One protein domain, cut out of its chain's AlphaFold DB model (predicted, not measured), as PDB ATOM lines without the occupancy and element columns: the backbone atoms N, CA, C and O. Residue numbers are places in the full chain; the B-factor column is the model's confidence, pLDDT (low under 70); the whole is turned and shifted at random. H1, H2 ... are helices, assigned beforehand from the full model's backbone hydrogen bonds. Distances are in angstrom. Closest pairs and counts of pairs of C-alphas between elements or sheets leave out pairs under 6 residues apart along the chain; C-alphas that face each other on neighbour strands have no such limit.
ATOM      1  N   GLU A  10     -15.799  42.479  21.114       96.56
ATOM      2  CA  GLU A  10     -14.736  41.606  20.603       96.56
ATOM      3  C   GLU A  10     -15.249  40.539  19.620       96.56
ATOM      4  O   GLU A  10     -14.561  40.226  18.643       96.56
ATOM      5  N   TYR A  11     -16.466  40.017  19.813       96.12
ATOM      6  CA  TYR A  11     -17.085  39.092  18.858       96.12
ATOM      7  C   TYR A  11     -17.388  39.773  17.524       96.12
ATOM      8  O   TYR A  11     -17.074  39.200  16.485       96.12
ATOM      9  N   TRP A  12     -17.932  40.993  17.527       97.50
ATOM     10  CA  TRP A  12     -18.219  41.735  16.293       97.50
ATOM     11  C   TRP A  12     -16.950  42.158  15.550       97.50
ATOM     12  O   TRP A  12     -16.868  41.992  14.334       97.50
ATOM     13  N   ILE A  13     -15.923  42.606  16.277       97.00
ATOM     14  CA  ILE A  13     -14.595  42.900  15.717       97.00
ATOM     15  C   ILE A  13     -14.001  41.651  15.051       97.00
ATOM     16  O   ILE A  13     -13.481  41.711  13.935       97.00
ATOM     17  N   THR A  14     -14.076  40.506  15.737       95.75
ATOM     18  CA  THR A  14     -13.557  39.233  15.217       95.75
ATOM     19  C   THR A  14     -14.338  38.780  13.989       95.75
ATOM     20  O   THR A  14     -13.725  38.357  13.010       95.75
ATOM     21  N   HIS A  15     -15.664  38.925  14.016       95.81
ATOM     22  CA  HIS A  15     -16.541  38.587  12.902       95.81
ATOM     23  C   HIS A  15     -16.200  39.400  11.649       95.81
ATOM     24  O   HIS A  15     -15.964  38.821  10.590       95.81
ATOM     25  N   ARG A  16     -16.035  40.726  11.787       95.62
ATOM     26  CA  ARG A  16     -15.628  41.618  10.686       95.62
ATOM     27  C   ARG A  16     -14.316  41.181  10.026       95.62
ATOM     28  O   ARG A  16     -14.164  41.279   8.811       95.62
ATOM     29  N   LYS A  17     -13.366  40.676  10.818       95.00
ATOM     30  CA  LYS A  17     -12.045  40.215  10.348       95.00
ATOM     31  C   LYS A  17     -12.058  38.795   9.780       95.00
ATOM     32  O   LYS A  17     -11.095  38.401   9.123       95.00
ATOM     33  N   ASN A  18     -13.116  38.022  10.020       93.62
ATOM     34  CA  ASN A  18     -13.210  36.621   9.634       93.62
ATOM     35  C   ASN A  18     -14.324  36.392   8.608       93.62
ATOM     36  O   ASN A  18     -15.407  35.917   8.937       93.62
ATOM     37  N   ALA A  19     -14.009  36.624   7.332       80.00
ATOM     38  CA  ALA A  19     -14.947  36.430   6.222       80.00
ATOM     39  C   ALA A  19     -15.484  34.986   6.072       80.00
ATOM     40  O   ALA A  19     -16.448  34.763   5.343       80.00
ATOM     41  N   CYS A  20     -14.866  33.999   6.731       88.19
ATOM     42  CA  CYS A  20     -15.311  32.604   6.708       88.19
ATOM     43  C   CYS A  20     -16.307  32.269   7.830       88.19
ATOM     44  O   CYS A  20     -16.929  31.205   7.790       88.19
ATOM     45  N   GLU A  21     -16.439  33.119   8.853       90.81
ATOM     46  CA  GLU A  21     -17.421  32.912   9.910       90.81
ATOM     47  C   GLU A  21     -18.821  33.243   9.396       90.81
ATOM     48  O   GLU A  21     -19.056  34.283   8.791       90.81
ATOM     49  N   ILE A  22     -19.774  32.352   9.661       90.75
ATOM     50  CA  ILE A  22     -21.156  32.541   9.232       90.75
ATOM     51  C   ILE A  22     -22.050  32.509  10.461       90.75
ATOM     52  O   ILE A  22     -22.263  31.453  11.065       90.75
ATOM     53  N   TRP A  23     -22.627  33.656  10.801       95.31
ATOM     54  CA  TRP A  23     -23.757  33.718  11.717       95.31
ATOM     55  C   TRP A  23     -25.068  33.649  10.932       95.31
ATOM     56  O   TRP A  23     -25.135  34.036   9.765       95.31
ATOM     57  N   LYS A  24     -26.114  33.087  11.541       95.31
ATOM     58  CA  LYS A  24     -27.411  32.874  10.886       95.31
ATOM     59  C   LYS A  24     -28.546  33.109  11.865       95.31
ATOM     60  O   LYS A  24     -28.421  32.780  13.043       95.31
ATOM     61  N   ASP A  25     -29.660  33.595  11.339       97.38
ATOM     62  CA  ASP A  25     -30.927  33.618  12.062       97.38
ATOM     63  C   ASP A  25     -31.349  32.183  12.425       97.38
ATOM     64  O   ASP A  25     -30.947  31.204  11.781       97.38
ATOM     65  N   GLY A  26     -32.136  32.043  13.488       96.81
ATOM     66  CA  GLY A  26     -32.544  30.753  14.037       96.81
ATOM     67  C   GLY A  26     -31.447  30.039  14.827       96.81
ATOM     68  O   GLY A  26     -31.653  28.898  15.232       96.81
ATOM     69  N   LYS A  27     -30.285  30.669  15.051       96.12
ATOM     70  CA  LYS A  27     -29.214  30.122  15.894       96.12
ATOM     71  C   LYS A  27     -29.224  30.753  17.274       96.12
ATOM     72  O   LYS A  27     -29.014  31.956  17.409       96.12
ATOM     73  N   THR A  28     -29.388  29.937  18.309       95.06
ATOM     74  CA  THR A  28     -29.440  30.402  19.702       95.06
ATOM     75  C   THR A  28     -28.160  31.131  20.125       95.06
ATOM     76  O   THR A  28     -28.221  32.118  20.851       95.06
ATOM     77  N   THR A  29     -26.992  30.687  19.662       92.19
ATOM     78  CA  THR A  29     -25.695  31.230  20.102       92.19
ATOM     79  C   THR A  29     -25.229  32.451  19.308       92.19
ATOM     80  O   THR A  29     -24.584  33.328  19.879       92.19
ATOM     81  N   THR A  30     -25.551  32.529  18.013       95.38
ATOM     82  CA  THR A  30     -25.017  33.558  17.100       95.38
ATOM     83  C   THR A  30     -26.078  34.443  16.456       95.38
ATOM     84  O   THR A  30     -25.743  35.518  15.971       95.38
ATOM     85  N   GLY A  31     -27.354  34.060  16.492       97.31
ATOM     86  CA  GLY A  31     -28.433  34.810  15.849       97.31
ATOM     87  C   GLY A  31     -28.600  36.225  16.398       97.31
ATOM     88  O   GLY A  31     -28.779  37.165  15.631       97.31
ATOM     89  N   ILE A  32     -28.448  36.411  17.717       97.06
ATOM     90  CA  ILE A  32     -28.510  37.749  18.322       97.06
ATOM     91  C   ILE A  32     -27.278  38.587  17.965       97.06
ATOM     92  O   ILE A  32     -27.392  39.788  17.751       97.06
ATOM     93  N   LEU A  33     -26.103  37.953  17.859       97.12
ATOM     94  CA  LEU A  33     -24.875  38.639  17.464       97.12
ATOM     95  C   LEU A  33     -24.981  39.130  16.022       97.12
ATOM     96  O   LEU A  33     -24.629  40.276  15.766       97.12
ATOM     97  N   LYS A  34     -25.533  38.299  15.129       97.69
ATOM     98  CA  LYS A  34     -25.851  38.673  13.749       97.69
ATOM     99  C   LYS A  34     -26.852  39.811  13.686       97.69
ATOM    100  O   LYS A  34     -26.579  40.792  13.017       97.69
ATOM    101  N   TYR A  35     -27.982  39.691  14.385       98.12
ATOM    102  CA  TYR A  35     -29.009  40.732  14.375       98.12
ATOM    103  C   TYR A  35     -28.433  42.100  14.751       98.12
ATOM    104  O   TYR A  35     -28.729  43.079  14.079       98.12
ATOM    105  N   VAL A  36     -27.599  42.159  15.794       97.38
ATOM    106  CA  VAL A  36     -26.937  43.411  16.174       97.38
ATOM    107  C   VAL A  36     -25.924  43.827  15.112       97.38
ATOM    108  O   VAL A  36     -25.939  44.978  14.706       97.38
ATOM    109  N   TYR A  37     -25.091  42.908  14.622       97.31
ATOM    110  CA  TYR A  37     -24.078  43.207  13.608       97.31
ATOM    111  C   TYR A  37     -24.667  43.784  12.316       97.31
ATOM    112  O   TYR A  37     -24.116  44.736  11.780       97.31
ATOM    113  N   ASP A  38     -25.813  43.274  11.862       96.88
ATOM    114  CA  ASP A  38     -26.517  43.762  10.668       96.88
ATOM    115  C   ASP A  38     -27.011  45.220  10.812       96.88
ATOM    116  O   ASP A  38     -27.364  45.847   9.813       96.88
ATOM    117  N   GLN A  39     -27.054  45.753  12.038       96.94
ATOM    118  CA  GLN A  39     -27.453  47.132  12.352       96.94
ATOM    119  C   GLN A  39     -26.248  48.067  12.555       96.94
ATOM    120  O   GLN A  39     -26.438  49.274  12.698       96.94
ATOM    121  N   LEU A  40     -25.031  47.521  12.613       97.38
ATOM    122  CA  LEU A  40     -23.796  48.278  12.807       97.38
ATOM    123  C   LEU A  40     -23.187  48.652  11.452       97.38
ATOM    124  O   LEU A  40     -23.273  47.898  10.482       97.38
ATOM    125  N   ASN A  41     -22.535  49.809  11.397       97.25
ATOM    126  CA  ASN A  41     -21.707  50.219  10.265       97.25
ATOM    127  C   ASN A  41     -20.205  50.107  10.601       97.25
ATOM    128  O   ASN A  41     -19.820  49.762  11.719       97.25
ATOM    129  N   ASP A  42     -19.345  50.388   9.618       97.25
ATOM    130  CA  ASP A  42     -17.892  50.296   9.801       97.25
ATOM    131  C   ASP A  42     -17.356  51.266  10.865       97.25
ATOM    132  O   ASP A  42     -16.468  50.874  11.625       97.25
ATOM    133  N   ASP A  43     -17.928  52.470  10.987       98.12
ATOM    134  CA  ASP A  43     -17.530  53.455  12.001       98.12
ATOM    135  C   ASP A  43     -17.846  52.953  13.422       98.12
ATOM    136  O   ASP A  43     -17.061  53.172  14.350       98.12
ATOM    137  N   ASP A  44     -18.959  52.230  13.608       97.81
ATOM    138  CA  ASP A  44     -19.316  51.625  14.898       97.81
ATOM    139  C   ASP A  44     -18.275  50.577  15.323       97.81
ATOM    140  O   ASP A  44     -17.804  50.571  16.465       97.81
ATOM    141  N   VAL A 155     -40.175  46.454  31.864       96.94
ATOM    142  CA  VAL A 155     -39.743  45.124  31.398       96.94
ATOM    143  C   VAL A 155     -40.651  44.608  30.284       96.94
ATOM    144  O   VAL A 155     -40.153  44.072  29.293       96.94
ATOM    145  N   ASP A 156     -41.964  44.801  30.419       97.56
ATOM    146  CA  ASP A 156     -42.943  44.342  29.434       97.56
ATOM    147  C   ASP A 156     -42.736  45.064  28.102       97.56
ATOM    148  O   ASP A 156     -42.677  44.422  27.055       97.56
ATOM    149  N   LYS A 157     -42.480  46.377  28.132       98.25
ATOM    150  CA  LYS A 157     -42.134  47.132  26.925       98.25
ATOM    151  C   LYS A 157     -40.864  46.613  26.244       98.25
ATOM    152  O   LYS A 157     -40.834  46.536  25.016       98.25
ATOM    153  N   VAL A 158     -39.823  46.253  27.002       98.00
ATOM    154  CA  VAL A 158     -38.595  45.672  26.424       98.00
ATOM    155  C   VAL A 158     -38.897  44.330  25.758       98.00
ATOM    156  O   VAL A 158     -38.448  44.082  24.641       98.00
ATOM    157  N   ILE A 159     -39.691  43.473  26.404       98.19
ATOM    158  CA  ILE A 159     -40.108  42.185  25.838       98.19
ATOM    159  C   ILE A 159     -40.941  42.394  24.564       98.19
ATOM    160  O   ILE A 159     -40.674  41.737  23.557       98.19
ATOM    161  N   ASP A 160     -41.878  43.344  24.562       98.56
ATOM    162  CA  ASP A 160     -42.678  43.702  23.386       98.56
ATOM    163  C   ASP A 160     -41.801  44.174  22.215       98.56
ATOM    164  O   ASP A 160     -42.067  43.859  21.053       98.56
ATOM    165  N   GLU A 161     -40.755  44.955  22.492       98.38
ATOM    166  CA  GLU A 161     -39.780  45.393  21.487       98.38
ATOM    167  C   GLU A 161     -38.968  44.206  20.942       98.38
ATOM    168  O   GLU A 161     -38.812  44.081  19.724       98.38
ATOM    169  N   MET A 162     -38.534  43.279  21.804       98.38
ATOM    170  CA  MET A 162     -37.869  42.038  21.381       98.38
ATOM    171  C   MET A 162     -38.773  41.174  20.480       98.38
ATOM    172  O   MET A 162     -38.293  40.568  19.517       98.38
ATOM    173  N   GLU A 163     -40.074  41.112  20.771       98.31
ATOM    174  CA  GLU A 163     -41.065  40.376  19.976       98.31
ATOM    175  C   GLU A 163     -41.333  41.048  18.620       98.31
ATOM    176  O   GLU A 163     -41.343  40.371  17.585       98.31
ATOM    177  N   LYS A 164     -41.463  42.381  18.585       98.44
ATOM    178  CA  LYS A 164     -41.595  43.159  17.335       98.44
ATOM    179  C   LYS A 164     -40.389  42.975  16.420       98.44
ATOM    180  O   LYS A 164     -40.558  42.817  15.211       98.44
ATOM    181  N   GLU A 165     -39.195  42.911  17.000       98.06
ATOM    182  CA  GLU A 165     -37.955  42.625  16.280       98.06
ATOM    183  C   GLU A 165     -37.784  41.147  15.913       98.06
ATOM    184  O   GLU A 165     -36.758  40.772  15.341       98.06
ATOM    185  N   ARG A 166     -38.769  40.284  16.190       98.25
ATOM    186  CA  ARG A 166     -38.732  38.857  15.838       98.25
ATOM    187  C   ARG A 166     -37.486  38.151  16.390       98.25
ATOM    188  O   ARG A 166     -36.904  37.287  15.724       98.25
ATOM    189  N   LEU A 167     -37.030  38.537  17.588       98.38
ATOM    190  CA  LEU A 167     -35.847  37.929  18.206       98.38
ATOM    191  C   LEU A 167     -36.078  36.455  18.573       98.38
ATOM    192  O   LEU A 167     -35.125  35.678  18.594       98.38
ATOM    193  N   ASP A 168     -37.333  36.055  18.770       97.69
ATOM    194  CA  ASP A 168     -37.785  34.665  18.884       97.69
ATOM    195  C   ASP A 168     -37.416  33.821  17.651       97.69
ATOM    196  O   ASP A 168     -37.028  32.663  17.774       97.69
ATOM    197  N   PHE A 169     -37.479  34.408  16.455       98.12
ATOM    198  CA  PHE A 169     -37.063  33.759  15.217       98.12
ATOM    199  C   PHE A 169     -35.554  33.887  14.993       98.12
ATOM    200  O   PHE A 169     -34.892  32.914  14.630       98.12
ATOM    201  N   LYS A 170     -34.989  35.081  15.208       98.25
ATOM    202  CA  LYS A 170     -33.572  35.350  14.925       98.25
ATOM    203  C   LYS A 170     -32.648  34.583  15.876       98.25
ATOM    204  O   LYS A 170     -31.625  34.073  15.427       98.25
ATOM    205  N   ALA A 171     -33.008  34.448  17.153       97.81
ATOM    206  CA  ALA A 171     -32.201  33.801  18.186       97.81
ATOM    207  C   ALA A 171     -33.085  33.095  19.243       97.81
ATOM    208  O   ALA A 171     -33.164  33.553  20.384       97.81
ATOM    209  N   PRO A 172     -33.738  31.967  18.904       97.31
ATOM    210  CA  PRO A 172     -34.854  31.400  19.673       97.31
ATOM    211  C   PRO A 172     -34.532  31.084  21.134       97.31
ATOM    212  O   PRO A 172     -35.246  31.513  22.044       97.31
ATOM    213  N   GLY A 173     -33.440  30.364  21.397       97.44
ATOM    214  CA  GLY A 173     -33.043  30.062  22.769       97.44
ATOM    215  C   GLY A 173     -32.562  31.303  23.519       97.44
ATOM    216  O   GLY A 173     -32.874  31.457  24.697       97.44
ATOM    217  N   TRP A 174     -31.855  32.222  22.849       97.50
ATOM    218  CA  TRP A 174     -31.398  33.468  23.474       97.50
ATOM    219  C   TRP A 174     -32.578  34.343  23.889       97.50
ATOM    220  O   TRP A 174     -32.573  34.867  25.001       97.50
ATOM    221  N   PHE A 175     -33.599  34.445  23.039       98.25
ATOM    222  CA  PHE A 175     -34.833  35.163  23.333       98.25
ATOM    223  C   PHE A 175     -35.510  34.605  24.587       98.25
ATOM    224  O   PHE A 175     -35.768  35.364  25.518       98.25
ATOM    225  N   ARG A 176     -35.708  33.282  24.670       98.19
ATOM    226  CA  ARG A 176     -36.330  32.619  25.835       98.19
ATOM    227  C   ARG A 176     -35.540  32.837  27.123       98.19
ATOM    228  O   ARG A 176     -36.104  33.253  28.131       98.19
ATOM    229  N   MET A 177     -34.226  32.604  27.082       97.62
ATOM    230  CA  MET A 177     -33.347  32.785  28.246       97.62
ATOM    231  C   MET A 177     -33.306  34.247  28.705       97.62
ATOM    232  O   MET A 177     -33.361  34.515  29.901       97.62
ATOM    233  N   THR A 178     -33.233  35.193  27.765       97.31
ATOM    234  CA  THR A 178     -33.178  36.626  28.081       97.31
ATOM    235  C   THR A 178     -34.518  37.125  28.598       97.31
ATOM    236  O   THR A 178     -34.535  37.817  29.606       97.31
ATOM    237  N   LYS A 179     -35.642  36.717  27.994       97.31
ATOM    238  CA  LYS A 179     -36.989  37.009  28.506       97.31
ATOM    239  C   LYS A 179     -37.151  36.488  29.935       97.31
ATOM    240  O   LYS A 179     -37.558  37.241  30.810       97.31
ATOM    241  N   ASN A 180     -36.746  35.244  30.205       96.56
ATOM    242  CA  ASN A 180     -36.775  34.698  31.562       96.56
ATOM    243  C   ASN A 180     -35.903  35.503  32.542       96.56
ATOM    244  O   ASN A 180     -36.344  35.782  33.657       96.56
ATOM    245  N   LEU A 181     -34.697  35.899  32.131       96.12
ATOM    246  CA  LEU A 181     -33.811  36.721  32.952       96.12
ATOM    247  C   LEU A 181     -34.406  38.110  33.221       96.12
ATOM    248  O   LEU A 181     -34.399  38.547  34.364       96.12
ATOM    249  N   LEU A 182     -34.965  38.779  32.212       96.44
ATOM    250  CA  LEU A 182     -35.619  40.080  32.368       96.44
ATOM    251  C   LEU A 182     -36.824  40.009  33.315       96.44
ATOM    252  O   LEU A 182     -37.048  40.937  34.082       96.44
ATOM    253  N   THR A 183     -37.589  38.914  33.279       94.12
ATOM    254  CA  THR A 183     -38.776  38.742  34.128       94.12
ATOM    255  C   THR A 183     -38.438  38.313  35.555       94.12
ATOM    256  O   THR A 183     -39.135  38.725  36.480       94.12
ATOM    257  N   THR A 184     -37.415  37.476  35.750       92.50
ATOM    258  CA  THR A 184     -37.125  36.861  37.061       92.50
ATOM    259  C   THR A 184     -35.905  37.442  37.764       92.50
ATOM    260  O   THR A 184     -35.863  37.458  38.986       92.50
ATOM    261  N   GLY A 185     -34.892  37.878  37.015       90.50
ATOM    262  CA  GLY A 185     -33.597  38.297  37.543       90.50
ATOM    263  C   GLY A 185     -32.712  37.164  38.076       90.50
ATOM    264  O   GLY A 185     -31.627  37.451  38.562       90.50
ATOM    265  N   GLU A 186     -33.112  35.889  38.015       91.12
ATOM    266  CA  GLU A 186     -32.441  34.847  38.814       91.12
ATOM    267  C   GLU A 186     -31.395  34.028  38.054       91.12
ATOM    268  O   GLU A 186     -30.286  33.806  38.546       91.12
ATOM    269  N   LYS A 187     -31.734  33.531  36.860       93.75
ATOM    270  CA  LYS A 187     -30.893  32.558  36.154       93.75
ATOM    271  C   LYS A 187     -30.155  33.201  34.990       93.75
ATOM    272  O   LYS A 187     -30.759  33.704  34.047       93.75
ATOM    273  N   SER A 188     -28.824  33.140  35.031       93.94
ATOM    274  CA  SER A 188     -27.994  33.704  33.967       93.94
ATOM    275  C   SER A 188     -28.087  32.898  32.670       93.94
ATOM    276  O   SER A 188     -28.278  31.678  32.677       93.94
ATOM    277  N   ILE A 189     -27.838  33.570  31.542       93.56
ATOM    278  CA  ILE A 189     -27.709  32.918  30.230       93.56
ATOM    279  C   ILE A 189     -26.624  31.827  30.274       93.56
ATOM    280  O   ILE A 189     -26.809  30.750  29.716       93.56
ATOM    281  N   VAL A 190     -25.514  32.059  30.988       92.38
ATOM    282  CA  VAL A 190     -24.427  31.072  31.133       92.38
ATOM    283  C   VAL A 190     -24.914  29.816  31.864       92.38
ATOM    284  O   VAL A 190     -24.591  28.713  31.433       92.38
ATOM    285  N   ASN A 191     -25.751  29.949  32.902       94.56
ATOM    286  CA  ASN A 191     -26.319  28.788  33.597       94.56
ATOM    287  C   ASN A 191     -27.194  27.939  32.670       94.56
ATOM    288  O   ASN A 191     -27.078  26.714  32.676       94.56
ATOM    289  N   PHE A 192     -28.034  28.569  31.846       95.69
ATOM    290  CA  PHE A 192     -28.813  27.840  30.846       95.69
ATOM    291  C   PHE A 192     -27.914  27.149  29.813       95.69
ATOM    292  O   PHE A 192     -28.112  25.964  29.553       95.69
ATOM    293  N   ILE A 193     -26.894  27.838  29.280       94.75
ATOM    294  CA  ILE A 193     -25.914  27.241  28.355       94.75
ATOM    295  C   ILE A 193     -25.278  25.995  28.983       94.75
ATOM    296  O   ILE A 193     -25.240  24.948  28.338       94.75
ATOM    297  N   SER A 194     -24.830  26.076  30.240       94.69
ATOM    298  CA  SER A 194     -24.234  24.936  30.948       94.69
ATOM    299  C   SER A 194     -25.198  23.755  31.077       94.69
ATOM    300  O   SER A 194     -24.789  22.613  30.884       94.69
ATOM    301  N   GLU A 195     -26.480  23.997  31.356       95.94
ATOM    302  CA  GLU A 195     -27.474  22.923  31.440       95.94
ATOM    303  C   GLU A 195     -27.742  22.258  30.087       95.94
ATOM    304  O   GLU A 195     -27.767  21.026  30.010       95.94
ATOM    305  N   VAL A 196     -27.888  23.039  29.009       96.75
ATOM    306  CA  VAL A 196     -28.065  22.476  27.659       96.75
ATOM    307  C   VAL A 196     -26.820  21.695  27.237       96.75
ATOM    308  O   VAL A 196     -26.929  20.579  26.729       96.75
ATOM    309  N   GLN A 197     -25.631  22.231  27.514       95.69
ATOM    310  CA  GLN A 197     -24.357  21.581  27.222       95.69
ATOM    311  C   GLN A 197     -24.206  20.253  27.977       95.69
ATOM    312  O   GLN A 197     -23.755  19.274  27.389       95.69
ATOM    313  N   GLN A 198     -24.630  20.173  29.242       96.19
ATOM    314  CA  GLN A 198     -24.622  18.914  29.996       96.19
ATOM    315  C   GLN A 198     -25.561  17.865  29.391       96.19
ATOM    316  O   GLN A 198     -25.204  16.687  29.342       96.19
ATOM    317  N   VAL A 199     -26.756  18.264  28.941       95.94
ATOM    318  CA  VAL A 199     -27.688  17.351  28.257       95.94
ATOM    319  C   VAL A 199     -27.083  16.867  26.939       95.94
ATOM    320  O   VAL A 199     -27.037  15.663  26.694       95.94
ATOM    321  N   TYR A 200     -26.556  17.786  26.128       96.94
ATOM    322  CA  TYR A 200     -25.925  17.468  24.851       96.94
ATOM    323  C   TYR A 200     -24.723  16.531  25.010       96.94
ATOM    324  O   TYR A 200     -24.624  15.524  24.305       96.94
ATOM    325  N   TYR A 201     -23.857  16.802  25.988       97.12
ATOM    326  CA  TYR A 201     -22.698  15.967  26.286       97.12
ATOM    327  C   TYR A 201     -23.103  14.557  26.727       97.12
ATOM    328  O   TYR A 201     -22.532  13.583  26.245       97.12
ATOM    329  N   LYS A 202     -24.114  14.418  27.594       96.69
ATOM    330  CA  LYS A 202     -24.597  13.098  28.038       96.69
ATOM    331  C   LYS A 202     -25.128  12.241  26.887       96.69
ATOM    332  O   LYS A 202     -24.999  11.024  26.949       96.69
ATOM    333  N   GLU A 203     -25.720  12.856  25.865       96.25
ATOM    334  CA  GLU A 203     -26.300  12.135  24.723       96.25
ATOM    335  C   GLU A 203     -25.298  11.882  23.585       96.25
ATOM    336  O   GLU A 203     -25.465  10.923  22.837       96.25
ATOM    337  N   THR A 204     -24.261  12.714  23.438       96.69
ATOM    338  CA  THR A 204     -23.382  12.687  22.250       96.69
ATOM    339  C   THR A 204     -21.891  12.546  22.547       96.69
ATOM    340  O   THR A 204     -21.118  12.239  21.644       96.69
ATOM    341  N   GLY A 205     -21.460  12.802  23.784       96.50
ATOM    342  CA  GLY A 205     -20.048  12.926  24.156       96.50
ATOM    343  C   GLY A 205     -19.370  14.217  23.673       96.50
ATOM    344  O   GLY A 205     -18.179  14.401  23.920       96.50
ATOM    345  N   ILE A 206     -20.089  15.126  23.004       95.44
ATOM    346  CA  ILE A 206     -19.538  16.379  22.470       95.44
ATOM    347  C   ILE A 206     -19.681  17.491  23.513       95.44
ATOM    348  O   ILE A 206     -20.766  17.735  24.040       95.44
ATOM    349  N   SER A 207     -18.580  18.182  23.812       91.00
ATOM    350  CA  SER A 207     -18.534  19.255  24.812       91.00
ATOM    351  C   SER A 207     -18.559  20.666  24.219       91.00
ATOM    352  O   SER A 207     -18.715  21.625  24.967       91.00
ATOM    353  N   ASP A 208     -18.421  20.839  22.904       89.75
ATOM    354  CA  ASP A 208     -18.428  22.170  22.293       89.75
ATOM    355  C   ASP A 208     -19.854  22.728  22.199       89.75
ATOM    356  O   ASP A 208     -20.662  22.286  21.380       89.75
ATOM    357  N   TYR A 209     -20.161  23.736  23.021       85.81
ATOM    358  CA  TYR A 209     -21.496  24.331  23.064       85.81
ATOM    359  C   TYR A 209     -21.900  25.013  21.744       85.81
ATOM    360  O   TYR A 209     -23.088  25.163  21.460       85.81
ATOM    361  N   ARG A 210     -20.927  25.411  20.911       86.56
ATOM    362  CA  ARG A 210     -21.178  26.043  19.604       86.56
ATOM    363  C   ARG A 210     -21.764  25.059  18.594       86.56
ATOM    364  O   ARG A 210     -22.367  25.482  17.613       86.56
ATOM    365  N   LEU A 211     -21.589  23.762  18.842       91.31
ATOM    366  CA  LEU A 211     -22.087  22.681  17.997       91.31
ATOM    367  C   LEU A 211     -23.452  22.148  18.450       91.31
ATOM    368  O   LEU A 211     -24.009  21.294  17.765       91.31
ATOM    369  N   ILE A 212     -24.002  22.646  19.567       95.38
ATOM    370  CA  ILE A 212     -25.295  22.197  20.097       95.38
ATOM    371  C   ILE A 212     -26.396  22.467  19.055       95.38
ATOM    372  O   ILE A 212     -26.659  23.630  18.731       95.38
ATOM    373  N   PRO A 213     -27.081  21.425  18.550       96.06
ATOM    374  CA  PRO A 213     -28.215  21.599  17.649       96.06
ATOM    375  C   PRO A 213     -29.385  22.323  18.333       96.06
ATOM    376  O   PRO A 213     -29.656  22.085  19.507       96.06
ATOM    377  N   GLU A 214     -30.156  23.122  17.585       96.56
ATOM    378  CA  GLU A 214     -31.335  23.852  18.108       96.56
ATOM    379  C   GLU A 214     -32.352  22.945  18.819       96.56
ATOM    380  O   GLU A 214     -32.955  23.356  19.803       96.56
ATOM    381  N   ALA A 215     -32.471  21.674  18.419       96.81
ATOM    382  CA  ALA A 215     -33.337  20.707  19.098       96.81
ATOM    383  C   ALA A 215     -32.946  20.450  20.569       96.81
ATOM    384  O   ALA A 215     -33.817  20.193  21.397       96.81
ATOM    385  N   PHE A 216     -31.656  20.529  20.922       97.62
ATOM    386  CA  PHE A 216     -31.205  20.383  22.311       97.62
ATOM    387  C   PHE A 216     -31.538  21.618  23.148       97.62
ATOM    388  O   PHE A 216     -31.941  21.471  24.306       97.62
ATOM    389  N   TRP A 217     -31.404  22.809  22.554       97.38
ATOM    390  CA  TRP A 217     -31.854  24.059  23.164       97.38
ATOM    391  C   TRP A 217     -33.351  23.988  23.438       97.38
ATOM    392  O   TRP A 217     -33.763  24.084  24.591       97.38
ATOM    393  N   ASP A 218     -34.150  23.707  22.412       97.12
ATOM    394  CA  ASP A 218     -35.603  23.663  22.531       97.12
ATOM    395  C   ASP A 218     -36.087  22.627  23.556       97.12
ATOM    396  O   ASP A 218     -36.829  22.965  24.482       97.12
ATOM    397  N   LYS A 219     -35.586  21.388  23.474       96.25
ATOM    398  CA  LYS A 219     -35.890  20.314  24.435       96.25
ATOM    399  C   LYS A 219     -35.589  20.735  25.873       96.25
ATOM    400  O   LYS A 219     -36.392  20.490  26.775       96.25
ATOM    401  N   THR A 220     -34.418  21.329  26.105       97.00
ATOM    402  CA  THR A 220     -33.962  21.650  27.463       97.00
ATOM    403  C   THR A 220     -34.701  22.852  28.032       97.00
ATOM    404  O   THR A 220     -35.166  22.777  29.164       97.00
ATOM    405  N   LEU A 221     -34.851  23.925  27.255       97.19
ATOM    406  CA  LEU A 221     -35.546  25.137  27.688       97.19
ATOM    407  C   LEU A 221     -37.032  24.852  27.962       97.19
ATOM    408  O   LEU A 221     -37.539  25.248  29.007       97.19
ATOM    409  N   THR A 222     -37.682  24.028  27.129       97.00
ATOM    410  CA  THR A 222     -39.081  23.609  27.341       97.00
ATOM    411  C   THR A 222     -39.228  22.820  28.640       97.00
ATOM    412  O   THR A 222     -40.146  23.062  29.419       97.00
ATOM    413  N   ARG A 223     -38.290  21.907  28.932       96.56
ATOM    414  CA  ARG A 223     -38.268  21.168  30.206       96.56
ATOM    415  C   ARG A 223     -38.104  22.095  31.416       96.56
ATOM    416  O   ARG A 223     -38.583  21.762  32.495       96.56
ATOM    417  N   LEU A 224     -37.413  23.221  31.247       94.88
ATOM    418  CA  LEU A 224     -37.221  24.238  32.284       94.88
ATOM    419  C   LEU A 224     -38.406  25.207  32.409       94.88
ATOM    420  O   LEU A 224     -38.382  26.061  33.291       94.88
ATOM    421  N   GLY A 225     -39.440  25.067  31.572       94.75
ATOM    422  CA  GLY A 225     -40.650  25.884  31.630       94.75
ATOM    423  C   GLY A 225     -40.487  27.302  31.078       94.75
ATOM    424  O   GLY A 225     -41.268  28.176  31.447       94.75
TER     425      GLY A 225
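What this domain is: This is residues 10 to 44 and 155 to 225 of the 226 residues of a protein of Roseburia inulinivorans CAG:15 (UniProt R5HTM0). Helices gather loosely round H5, with H3 beside it on one side and H7 on the other, while H6 crosses H7 and folds back from H5 as the second half of a helical hairpin. From the first residues of H5, short H4 leads to H2, and H1 is farther out still, joined to H2 by a long stretch without a named element. The printed part has 106 residues with seven named helices, H1 to H7 in order along the chain, and no named strand; its class is all helix. It is compact, with a radius of gyration of the C-alphas of 14.7 A, and spans 43 by 36 by 20 A.

Where its parts are: H1, residues 10 to 17, begins at C-alpha 10, (-14.736, 41.606, 20.603). H2 is residues 31 to 37. After the cut come H3, residues 155 to 164, 14.3 A long, and H4, residues 167 to 170. H5, residues 172 to 184, measures 18.4 A and begins at C-alpha 172, (-34.854, 31.400, 19.673). H6, residues 189 to 204, is the longest at 22.2 A. H7, residues 214 to 223, measures 14.2 A and ends at C-alpha 223, (-38.268, 21.168, 30.206).

How they stand to each other: H5 is the hub, touching four other helices. It touches H3 at a shallow tilt of 15 degrees, opposite ways; their closest C-alphas, of Val 155 and Leu 182, are 6.6 A apart. With residues 173 to 177 alone it touches H7, the same way at a shallow tilt of 29 degrees, closest at the C-alphas of Gly 173 and Trp 217, 6.1 A. H6 touches H5 with residues 189 to 192 alone, closest at the C-alphas of Met 177 and Ile 189, 6.0 A; this hairpin has a steep tilt of 44 degrees, opposite ways. H6 and H7 touch, with the closest C-alphas, of Val 196 and Thr 220, 6.0 A apart, at a steep tilt of 68 degrees, only just short of about perpendicular. The helix packing is part aligned, part crossed: some touching pairs have shallow tilts, others do not. H4 and H5 touch only at the corner, closest at the C-alphas of Asp 168 and Phe 175, 5.4 A. H2 touches H4, closest at the C-alphas of Gly 31 and Lys 170, 5.2 A. H1 and H2 only just touch, with 3 pairs of C-alphas within 8 A, the closest those of Trp 12 and Tyr 37, 6.6 A. H1 is apart from H5, and H3 from H7, for instance. In H1, H2, H3, H5, H6 and H7 every O i to N i+4 pair is within hydrogen-bond range; H4 is too short for one.

The domain as a whole: The C-alphas farthest apart, of Asp 43 and Glu 203, are 44.1 A from each other. Residues 45 to 154 are not printed, and C-alphas 44 and 155 are 27.1 A apart across this cut. The link from H1 to H2, 13 residues, is long. The mean pLDDT of the printed part is 95.8, and no printed residue is under 70.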